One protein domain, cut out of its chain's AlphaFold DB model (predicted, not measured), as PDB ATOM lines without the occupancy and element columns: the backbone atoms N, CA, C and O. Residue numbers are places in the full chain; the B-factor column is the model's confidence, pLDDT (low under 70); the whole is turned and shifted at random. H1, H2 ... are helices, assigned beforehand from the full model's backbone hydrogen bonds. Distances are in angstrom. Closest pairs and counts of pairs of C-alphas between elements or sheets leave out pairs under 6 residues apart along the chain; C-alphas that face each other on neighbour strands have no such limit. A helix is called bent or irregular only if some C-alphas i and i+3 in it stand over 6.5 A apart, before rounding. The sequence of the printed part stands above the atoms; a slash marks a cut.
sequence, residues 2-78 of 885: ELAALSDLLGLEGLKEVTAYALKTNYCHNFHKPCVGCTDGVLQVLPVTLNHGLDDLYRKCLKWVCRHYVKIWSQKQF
ATOM      1  N   GLU A   2     124.427 117.899 156.757       86.62
ATOM      2  CA  GLU A   2     125.310 116.768 156.377       86.62
ATOM      3  C   GLU A   2     126.789 116.931 156.773       86.62
ATOM      4  O   GLU A   2     127.414 115.972 157.217       86.62
ATOM      5  N   LEU A   3     127.328 118.155 156.706       87.88
ATOM      6  CA  LEU A   3     128.694 118.467 157.142       87.88
ATOM      7  C   LEU A   3     128.982 118.055 158.602       87.88
ATOM      8  O   LEU A   3     130.105 117.670 158.901       87.88
ATOM      9  N   ALA A   4     127.978 118.068 159.489       87.75
ATOM     10  CA  ALA A   4     128.125 117.622 160.876       87.75
ATOM     11  C   ALA A   4     128.349 116.105 160.948       87.75
ATOM     12  O   ALA A   4     129.336 115.667 161.535       87.75
ATOM     13  N   ALA A   5     127.510 115.324 160.259       89.50
ATOM     14  CA  ALA A   5     127.669 113.876 160.146       89.50
ATOM     15  C   ALA A   5     129.019 113.492 159.517       89.50
ATOM     16  O   ALA A   5     129.676 112.569 159.988       89.50
ATOM     17  N   LEU A   6     129.472 114.232 158.498       91.06
ATOM     18  CA  LEU A   6     130.792 114.034 157.888       91.06
ATOM     19  C   LEU A   6     131.939 114.396 158.847       91.06
ATOM     20  O   LEU A   6     132.912 113.654 158.927       91.06
ATOM     21  N   SER A   7     131.833 115.499 159.594       91.94
ATOM     22  CA  SER A   7     132.855 115.909 160.571       91.94
ATOM     23  C   SER A   7     133.012 114.919 161.729       91.94
ATOM     24  O   SER A   7     134.118 114.719 162.225       91.94
ATOM     25  N   ASP A   8     131.913 114.267 162.112       90.62
ATOM     26  CA  ASP A   8     131.851 113.263 163.170       90.62
ATOM     27  C   ASP A   8     132.358 111.896 162.692       90.62
ATOM     28  O   ASP A   8     133.276 111.342 163.290       90.62
ATOM     29  N   LEU A   9     131.877 111.415 161.539       91.31
ATOM     30  CA  LEU A   9     132.337 110.168 160.911       91.31
ATOM     31  C   LEU A   9     133.843 110.173 160.590       91.31
ATOM     32  O   LEU A   9     134.482 109.124 160.619       91.31
ATOM     33  N   LEU A  10     134.412 111.343 160.278       90.31
ATOM     34  CA  LEU A  10     135.845 111.515 160.017       90.31
ATOM     35  C   LEU A  10     136.669 111.839 161.280       90.31
ATOM     36  O   LEU A  10     137.893 111.903 161.188       90.31
ATOM     37  N   GLY A  11     136.038 112.068 162.439       88.38
ATOM     38  CA  GLY A  11     136.722 112.430 163.688       88.38
ATOM     39  C   GLY A  11     137.491 113.760 163.635       88.38
ATOM     40  O   GLY A  11     138.484 113.932 164.341       88.38
ATOM     41  N   LEU A  12     137.085 114.695 162.767       91.12
ATOM     42  CA  LEU A  12     137.830 115.926 162.486       91.12
ATOM     43  C   LEU A  12     137.346 117.080 163.370       91.12
ATOM     44  O   LEU A  12     136.486 117.859 162.965       91.12
ATOM     45  N   GLU A  13     137.936 117.232 164.556       88.88
ATOM     46  CA  GLU A  13     137.476 118.213 165.555       88.88
ATOM     47  C   GLU A  13     137.479 119.666 165.041       88.88
ATOM     48  O   GLU A  13     136.482 120.370 165.163       88.88
ATOM     49  N   GLY A  14     138.522 120.101 164.324       91.31
ATOM     50  CA  GLY A  14     138.529 121.434 163.694       91.31
ATOM     51  C   GLY A  14     137.434 121.626 162.628       91.31
ATOM     52  O   GLY A  14     136.972 122.742 162.394       91.31
ATOM     53  N   LEU A  15     136.954 120.541 162.003       91.75
ATOM     54  CA  LEU A  15     135.791 120.589 161.110       91.75
ATOM     55  C   LEU A  15     134.473 120.588 161.902       91.75
ATOM     56  O   LEU A  15     133.519 121.229 161.458       91.75
ATOM     57  N   LYS A  16     134.414 119.944 163.079       91.88
ATOM     58  CA  LYS A  16     133.289 120.072 164.022       91.88
ATOM     59  C   LYS A  16     133.140 121.511 164.508       91.88
ATOM     60  O   LYS A  16     132.030 122.036 164.456       91.88
ATOM     61  N   GLU A  17     134.230 122.181 164.882       92.06
ATOM     62  CA  GLU A  17     134.233 123.597 165.282       92.06
ATOM     63  C   GLU A  17     133.699 124.514 164.172       92.06
ATOM     64  O   GLU A  17     132.748 125.271 164.390       92.06
ATOM     65  N   VAL A  18     134.248 124.408 162.954       93.88
ATOM     66  CA  VAL A  18     133.795 125.193 161.789       93.88
ATOM     67  C   VAL A  18     132.332 124.890 161.445       93.88
ATOM     68  O   VAL A  18     131.563 125.805 161.140       93.88
ATOM     69  N   THR A  19     131.907 123.630 161.552       92.62
ATOM     70  CA  THR A  19     130.510 123.237 161.325       92.62
ATOM     71  C   THR A  19     129.585 123.803 162.398       92.62
ATOM     72  O   THR A  19     128.533 124.347 162.068       92.62
ATOM     73  N   ALA A  20     129.969 123.743 163.673       92.69
ATOM     74  CA  ALA A  20     129.210 124.324 164.775       92.69
ATOM     75  C   ALA A  20     129.098 125.852 164.639       92.69
ATOM     76  O   ALA A  20     128.024 126.414 164.868       92.69
ATOM     77  N   TYR A  21     130.159 126.530 164.192       93.50
ATOM     78  CA  TYR A  21     130.106 127.955 163.867       93.50
ATOM     79  C   TYR A  21     129.111 128.241 162.730       93.50
ATOM     80  O   TYR A  21     128.210 129.062 162.903       93.50
ATOM     81  N   ALA A  22     129.198 127.510 161.613       92.56
ATOM     82  CA  ALA A  22     128.295 127.673 160.471       92.56
ATOM     83  C   ALA A  22     126.822 127.365 160.813       92.56
ATOM     84  O   ALA A  22     125.916 128.047 160.334       92.56
ATOM     85  N   LEU A  23     126.553 126.374 161.671       93.19
ATOM     86  CA  LEU A  23     125.204 126.103 162.179       93.19
ATOM     87  C   LEU A  23     124.702 127.256 163.071       93.19
ATOM     88  O   LEU A  23     123.579 127.736 162.892       93.19
ATOM     89  N   LYS A  24     125.553 127.763 163.977       93.38
ATOM     90  CA  LYS A  24     125.248 128.894 164.872       93.38
ATOM     91  C   LYS A  24     124.924 130.185 164.116       93.38
ATOM     92  O   LYS A  24     124.033 130.920 164.550       93.38
ATOM     93  N   THR A  25     125.623 130.478 163.018       92.94
ATOM     94  CA  THR A  25     125.348 131.666 162.195       92.94
ATOM     95  C   THR A  25     124.120 131.471 161.313       92.94
ATOM     96  O   THR A  25     123.231 132.319 161.335       92.94
ATOM     97  N   ASN A  26     124.038 130.356 160.581       91.25
ATOM     98  CA  ASN A  26     123.116 130.222 159.448       91.25
ATOM     99  C   ASN A  26     121.721 129.704 159.835       91.25
ATOM    100  O   ASN A  26     120.779 129.909 159.078       91.25
ATOM    101  N   TYR A  27     121.581 129.044 160.991       91.00
ATOM    102  CA  TYR A  27     120.302 128.496 161.474       91.00
ATOM    103  C   TYR A  27     119.878 129.073 162.831       91.00
ATOM    104  O   TYR A  27     118.689 129.218 163.098       91.00
ATOM    105  N   CYS A  28     120.833 129.401 163.708       91.56
ATOM    106  CA  CYS A  28     120.532 129.892 165.059       91.56
ATOM    107  C   CYS A  28     120.624 131.422 165.214       91.56
ATOM    108  O   CYS A  28     120.388 131.914 166.317       91.56
ATOM    109  N   HIS A  29     121.040 132.159 164.171       92.06
ATOM    110  CA  HIS A  29     121.375 133.598 164.185       92.06
ATOM    111  C   HIS A  29     122.036 134.072 165.499       92.06
ATOM    112  O   HIS A  29     121.605 135.042 166.127       92.06
ATOM    113  N   ASN A  30     123.074 133.360 165.951       91.75
ATOM    114  CA  ASN A  30     123.801 133.643 167.197       91.75
ATOM    115  C   ASN A  30     122.954 133.654 168.494       91.75
ATOM    116  O   ASN A  30     123.403 134.204 169.496       91.75
ATOM    117  N   PHE A  31     121.790 132.995 168.513       90.75
ATOM    118  CA  PHE A  31     120.879 132.876 169.665       90.75
ATOM    119  C   PHE A  31     120.227 134.197 170.117       90.75
ATOM    120  O   PHE A  31     119.968 134.402 171.305       90.75
ATOM    121  N   HIS A  32     119.907 135.084 169.168       91.31
ATOM    122  CA  HIS A  32     119.140 136.307 169.440       91.31
ATOM    123  C   HIS A  32     117.686 136.037 169.904       91.31
ATOM    124  O   HIS A  32     117.245 134.889 169.995       91.31
ATOM    125  N   LYS A  33     116.904 137.091 170.183       91.81
ATOM    126  CA  LYS A  33     115.471 136.983 170.544       91.81
ATOM    127  C   LYS A  33     114.697 136.187 169.467       91.81
ATOM    128  O   LYS A  33     114.909 136.448 168.286       91.81
ATOM    129  N   PRO A  34     113.797 135.243 169.819       91.50
ATOM    130  CA  PRO A  34     113.187 134.297 168.874       91.50
ATOM    131  C   PRO A  34     112.404 134.946 167.719       91.50
ATOM    132  O   PRO A  34     111.220 135.283 167.854       91.50
ATOM    133  N   CYS A  35     113.064 135.060 166.564       91.44
ATOM    134  CA  CYS A  35     112.463 135.311 165.254       91.44
ATOM    135  C   CYS A  35     111.998 133.995 164.599       91.44
ATOM    136  O   CYS A  35     112.348 132.912 165.067       91.44
ATOM    137  N   VAL A  36     111.233 134.088 163.504       87.56
ATOM    138  CA  VAL A  36     110.663 132.921 162.796       87.56
ATOM    139  C   VAL A  36     111.748 131.941 162.331       87.56
ATOM    140  O   VAL A  36     111.630 130.743 162.568       87.56
ATOM    141  N   GLY A  37     112.839 132.452 161.743       88.56
ATOM    142  CA  GLY A  37     113.956 131.618 161.286       88.56
ATOM    143  C   GLY A  37     114.668 130.885 162.426       88.56
ATOM    144  O   GLY A  37     114.996 129.715 162.285       88.56
ATOM    145  N   CYS A  38     114.841 131.530 163.585       92.19
ATOM    146  CA  CYS A  38     115.493 130.905 164.738       92.19
ATOM    147  C   CYS A  38     114.622 129.875 165.449       92.19
ATOM    148  O   CYS A  38     115.163 128.898 165.959       92.19
ATOM    149  N   THR A  39     113.300 130.067 165.530       91.31
ATOM    150  CA  THR A  39     112.459 129.063 166.197       91.31
ATOM    151  C   THR A  39     112.421 127.754 165.418       91.31
ATOM    152  O   THR A  39     112.487 126.703 166.038       91.31
ATOM    153  N   ASP A  40     112.427 127.803 164.085       91.44
ATOM    154  CA  ASP A  40     112.560 126.607 163.245       91.44
ATOM    155  C   ASP A  40     114.017 126.090 163.216       91.44
ATOM    156  O   ASP A  40     114.299 124.951 163.588       91.44
ATOM    157  N   GLY A  41     114.981 126.956 162.889       92.50
ATOM    158  CA  GLY A  41     116.391 126.593 162.728       92.50
ATOM    159  C   GLY A  41     117.062 126.040 163.991       92.50
ATOM    160  O   GLY A  41     117.818 125.074 163.900       92.50
ATOM    161  N   VAL A  42     116.767 126.569 165.186       94.56
ATOM    162  CA  VAL A  42     117.307 126.004 166.440       94.56
ATOM    163  C   VAL A  42     116.676 124.643 166.756       94.56
ATOM    164  O   VAL A  42     117.389 123.758 167.225       94.56
ATOM    165  N   LEU A  43     115.385 124.435 166.460       92.81
ATOM    166  CA  LEU A  43     114.733 123.132 166.646       92.81
ATOM    167  C   LEU A  43     115.278 122.075 165.675       92.81
ATOM    168  O   LEU A  43     115.483 120.937 166.087       92.81
ATOM    169  N   GLN A  44     115.607 122.445 164.435       91.81
ATOM    170  CA  GLN A  44     116.275 121.549 163.480       91.81
ATOM    171  C   GLN A  44     117.724 121.220 163.889       91.81
ATOM    172  O   GLN A  44     118.182 120.092 163.715       91.81
ATOM    173  N   VAL A  45     118.462 122.190 164.440       93.19
ATOM    174  CA  VAL A  45     119.866 122.015 164.862       93.19
ATOM    175  C   VAL A  45     119.998 121.250 166.186       93.19
ATOM    176  O   VAL A  45     121.016 120.589 166.402       93.19
ATOM    177  N   LEU A  46     118.994 121.274 167.068       93.06
ATOM    178  CA  LEU A  46     119.068 120.650 168.396       93.06
ATOM    179  C   LEU A  46     119.269 119.109 168.357       93.06
ATOM    180  O   LEU A  46     120.179 118.640 169.041       93.06
ATOM    181  N   PRO A  47     118.543 118.304 167.547       91.19
ATOM    182  CA  PRO A  47     118.850 116.876 167.383       91.19
ATOM    183  C   PRO A  47     120.171 116.616 166.651       91.19
ATOM    184  O   PRO A  47     120.902 115.699 167.006       91.19
ATOM    185  N   VAL A  48     120.503 117.425 165.639       91.81
ATOM    186  CA  VAL A  48     121.719 117.242 164.821       91.81
ATOM    187  C   VAL A  48     122.987 117.506 165.636       91.81
ATOM    188  O   VAL A  48     123.976 116.794 165.493       91.81
ATOM    189  N   THR A  49     122.962 118.495 166.531       93.06
ATOM    190  CA  THR A  49     124.089 118.778 167.434       93.06
ATOM    191  C   THR A  49     124.272 117.704 168.496       93.06
ATOM    192  O   THR A  49     125.411 117.362 168.799       93.06
ATOM    193  N   LEU A  50     123.180 117.123 169.000       90.75
ATOM    194  CA  LEU A  50     123.235 115.965 169.890       90.75
ATOM    195  C   LEU A  50     123.811 114.725 169.185       90.75
ATOM    196  O   LEU A  50     124.729 114.094 169.699       90.75
ATOM    197  N   ASN A  51     123.295 114.388 168.002       90.62
ATOM    198  CA  ASN A  51     123.622 113.141 167.305       90.62
ATOM    199  C   ASN A  51     125.048 113.093 166.722       90.62
ATOM    200  O   ASN A  51     125.477 112.021 166.306       90.62
ATOM    201  N   HIS A  52     125.761 114.224 166.674       90.56
ATOM    202  CA  HIS A  52     127.127 114.338 166.131       90.56
ATOM    203  C   HIS A  52     128.153 114.866 167.154       90.56
ATOM    204  O   HIS A  52     129.231 115.348 166.790       90.56
ATOM    205  N   GLY A  53     127.806 114.834 168.447       88.56
ATOM    206  CA  GLY A  53     128.701 115.242 169.535       88.56
ATOM    207  C   GLY A  53     129.123 116.714 169.488       88.56
ATOM    208  O   GLY A  53     130.220 117.051 169.918       88.56
ATOM    209  N   LEU A  54     128.283 117.609 168.959       91.69
ATOM    210  CA  LEU A  54     128.538 119.056 168.947       91.69
ATOM    211  C   LEU A  54     128.069 119.684 170.272       91.69
ATOM    212  O   LEU A  54     127.281 120.635 170.277       91.69
ATOM    213  N   ASP A  55     128.536 119.135 171.399       91.44
ATOM    214  CA  ASP A  55     128.069 119.432 172.764       91.44
ATOM    215  C   ASP A  55     128.036 120.927 173.080       91.44
ATOM    216  O   ASP A  55     127.136 121.436 173.752       91.44
ATOM    217  N   ASP A  56     129.023 121.662 172.575       92.12
ATOM    218  CA  ASP A  56     129.163 123.082 172.851       92.12
ATOM    219  C   ASP A  56     128.156 123.953 172.089       92.12
ATOM    220  O   ASP A  56     127.846 125.062 172.530       92.12
ATOM    221  N   LEU A  57     127.591 123.453 170.985       93.88
ATOM    222  CA  LEU A  57     126.440 124.066 170.325       93.88
ATOM    223  C   LEU A  57     125.127 123.524 170.900       93.88
ATOM    224  O   LEU A  57     124.239 124.321 171.199       93.88
ATOM    225  N   TYR A  58     125.038 122.213 171.157       94.38
ATOM    226  CA  TYR A  58     123.879 121.562 171.779       94.38
ATOM    227  C   TYR A  58     123.480 122.238 173.100       94.38
ATOM    228  O   TYR A  58     122.327 122.635 173.269       94.38
ATOM    229  N   ARG A  59     124.441 122.483 174.005       93.44
ATOM    230  CA  ARG A  59     124.210 123.188 175.282       93.44
ATOM    231  C   ARG A  59     123.680 124.615 175.089       93.44
ATOM    232  O   ARG A  59     122.862 125.076 175.887       93.44
ATOM    233  N   LYS A  60     124.098 125.312 174.027       93.94
ATOM    234  CA  LYS A  60     123.633 126.672 173.694       93.94
ATOM    235  C   LYS A  60     122.220 126.645 173.093       93.94
ATOM    236  O   LYS A  60     121.369 127.408 173.548       93.94
ATOM    237  N   CYS A  61     121.936 125.710 172.179       94.25
ATOM    238  CA  CYS A  61     120.592 125.440 171.658       94.25
ATOM    239  C   CYS A  61     119.606 125.092 172.785       94.25
ATOM    240  O   CYS A  61     118.561 125.727 172.896       94.25
ATOM    241  N   LEU A  62     119.959 124.143 173.660       93.94
ATOM    242  CA  LEU A  62     119.129 123.697 174.783       93.94
ATOM    243  C   LEU A  62     118.808 124.850 175.746       93.94
ATOM    244  O   LEU A  62     117.640 125.083 176.064       93.94
ATOM    245  N   LYS A  63     119.822 125.628 176.156       93.25
ATOM    246  CA  LYS A  63     119.634 126.800 177.030       93.25
ATOM    247  C   LYS A  63     118.736 127.864 176.389       93.25
ATOM    248  O   LYS A  63     117.932 128.469 177.094       93.25
ATOM    249  N   TRP A  64     118.839 128.086 175.078       94.88
ATOM    250  CA  TRP A  64     117.991 129.041 174.357       94.88
ATOM    251  C   TRP A  64     116.540 128.558 174.221       94.88
ATOM    252  O   TRP A  64     115.617 129.322 174.501       94.88
ATOM    253  N   VAL A  65     116.337 127.280 173.882       94.44
ATOM    254  CA  VAL A  65     115.008 126.645 173.808       94.44
ATOM    255  C   VAL A  65     114.293 126.705 175.157       94.44
ATOM    256  O   VAL A  65     113.115 127.050 175.200       94.44
ATOM    257  N   CYS A  66     115.001 126.453 176.259       93.19
ATOM    258  CA  CYS A  66     114.421 126.526 177.603       93.19
ATOM    259  C   CYS A  66     114.197 127.975 178.076       93.19
ATOM    260  O   CYS A  66     113.195 128.251 178.724       93.19
ATOM    261  N   ARG A  67     115.060 128.935 177.701       91.44
ATOM    262  CA  ARG A  67     114.877 130.372 178.016       91.44
ATOM    263  C   ARG A  67     113.655 130.997 177.328       91.44
ATOM    264  O   ARG A  67     113.159 132.023 177.785       91.44
ATOM    265  N   HIS A  68     113.190 130.418 176.225       91.62
ATOM    266  CA  HIS A  68     112.086 130.948 175.420       91.62
ATOM    267  C   HIS A  68     110.956 129.926 175.211       91.62
ATOM    268  O   HIS A  68     110.217 129.996 174.225       91.62
ATOM    269  N   TYR A  69     110.816 128.987 176.152       93.44
ATOM    270  CA  TYR A  69     109.985 127.793 176.004       93.44
ATOM    271  C   TYR A  69     108.512 128.085 175.687       93.44
ATOM    272  O   TYR A  69     107.985 127.484 174.757       93.44
ATOM    273  N   VAL A  70     107.888 129.089 176.316       92.88
ATOM    274  CA  VAL A  70     106.490 129.497 176.042       92.88
ATOM    275  C   VAL A  70     106.215 129.756 174.551       92.88
ATOM    276  O   VAL A  70     105.146 129.411 174.050       92.88
ATOM    277  N   LYS A  71     107.183 130.315 173.804       92.62
ATOM    278  CA  LYS A  71     107.062 130.598 172.357       92.62
ATOM    279  C   LYS A  71     107.539 129.448 171.453       92.62
ATOM    280  O   LYS A  71     107.237 129.443 170.259       92.62
ATOM    281  N   ILE A  72     108.330 128.519 171.986       92.88
ATOM    282  CA  ILE A  72     108.992 127.460 171.209       92.88
ATOM    283  C   ILE A  72     108.240 126.133 171.351       92.88
ATOM    284  O   ILE A  72     107.987 125.466 170.356       92.88
ATOM    285  N   TRP A  73     107.834 125.769 172.567       94.00
ATOM    286  CA  TRP A  73     107.121 124.524 172.860       94.00
ATOM    287  C   TRP A  73     105.655 124.582 172.400       94.00
ATOM    288  O   TRP A  73     105.055 123.550 172.124       94.00
ATOM    289  N   SER A  74     105.108 125.791 172.229       92.38
ATOM    290  CA  SER A  74     103.829 126.051 171.551       92.38
ATOM    291  C   SER A  74     103.880 125.858 170.026       92.38
ATOM    292  O   SER A  74     102.854 125.997 169.359       92.38
ATOM    293  N   GLN A  75     105.037 125.508 169.447       91.12
ATOM    294  CA  GLN A  75     105.172 125.175 168.026       91.12
ATOM    295  C   GLN A  75     105.125 123.662 167.810       91.12
ATOM    296  O   GLN A  75     105.791 122.896 168.505       91.12
ATOM    297  N   LYS A  76     104.404 123.227 166.772       90.56
ATOM    298  CA  LYS A  76     104.296 121.809 166.391       90.56
ATOM    299  C   LYS A  76     105.659 121.165 166.088       90.56
ATOM    300  O   LYS A  76     105.837 119.976 166.313       90.56
ATOM    301  N   GLN A  77     106.633 121.949 165.635       88.44
ATOM    302  CA  GLN A  77     108.018 121.525 165.435       88.44
ATOM    303  C   GLN A  77     108.652 120.968 166.724       88.44
ATOM    304  O   GLN A  77     109.433 120.024 166.659       88.44
ATOM    305  N   PHE A  78     108.296 121.501 167.901       92.31
ATOM    306  CA  PHE A  78     108.799 120.993 169.180       92.31
ATOM    307  C   PHE A  78     108.188 119.630 169.536       92.31
ATOM    308  O   PHE A  78     108.909 118.741 169.978       92.31
TER     309      PHE A  78
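This is residues 2 to 78 of the 885 residues of an uncharacterized protein of Anopheles funestus (UniProt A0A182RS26). Look first at the longest helix, H3, which with H2 and H4 makes a rod-shaped, up-and-down bundle of three helices, each running against the one before it, with their centres in a triangle. H1 folds back along H2 at one end of the rod, and the small H5 sits at the other end. The printed part has 77 residues with five named helices, H1 to H5 in chain order, and no named strand; the class is all helix. It is compact, with a radius of gyration of the C-alphas of 12.2 A and spans of 38 by 18 by 18 A.

Find C-alpha 36 at (110.663, 132.921, 162.796); from there H3, residues 36 to 51, runs 24.1 A to C-alpha 51 at (123.622, 113.141, 167.305). It has a kink of 27 degrees near residue 44 and is irregular, but only just: C-alphas 44 and 47 are 6.6 A apart. H4 is residues 55 to 67, 17.9 A, and H2 residues 13 to 26, 19.7 A. H1 is residues 2 to 9, 10.7 A; H5, residues 69 to 72, spans 4.9 A and ends at C-alpha 72 (108.992, 127.460, 171.209).

H3 and H4 touch as a helical hairpin, at a steep tilt of 42 degrees, opposite ways; their closest C-alphas, of Thr 49 and Tyr 58, are 5.2 A apart. H2 is close to H3 but not clearly touching, with C-alphas of Leu 23 and Val 45 closest at 7.2 A. H2 is likewise close to H4, at Ala 20 and Leu 57, whose C-alphas are 6.2 A apart. H1 and H2 touch as a second helical hairpin, at a shallow tilt of 22 degrees, with C-alphas of Ser 7 and Lys 16 closest at 5.4 A. H5 is close to H3 but not clearly touching, Thr 39 and Ile 72 having the closest C-alphas at 6.3 A; H1 and H5 are apart. Each O i to N i+4 pair is within hydrogen-bond range in H1 and H2, 9 of 12 in H3 and 8 of 9 in H4; H5 is too short for one.

The farthest C-alphas, of Leu 10 and Val 70, are 38.0 A apart. The printed part has no cut, and no link is long. Its mean pLDDT is 91.8, and no printed residue is under 70.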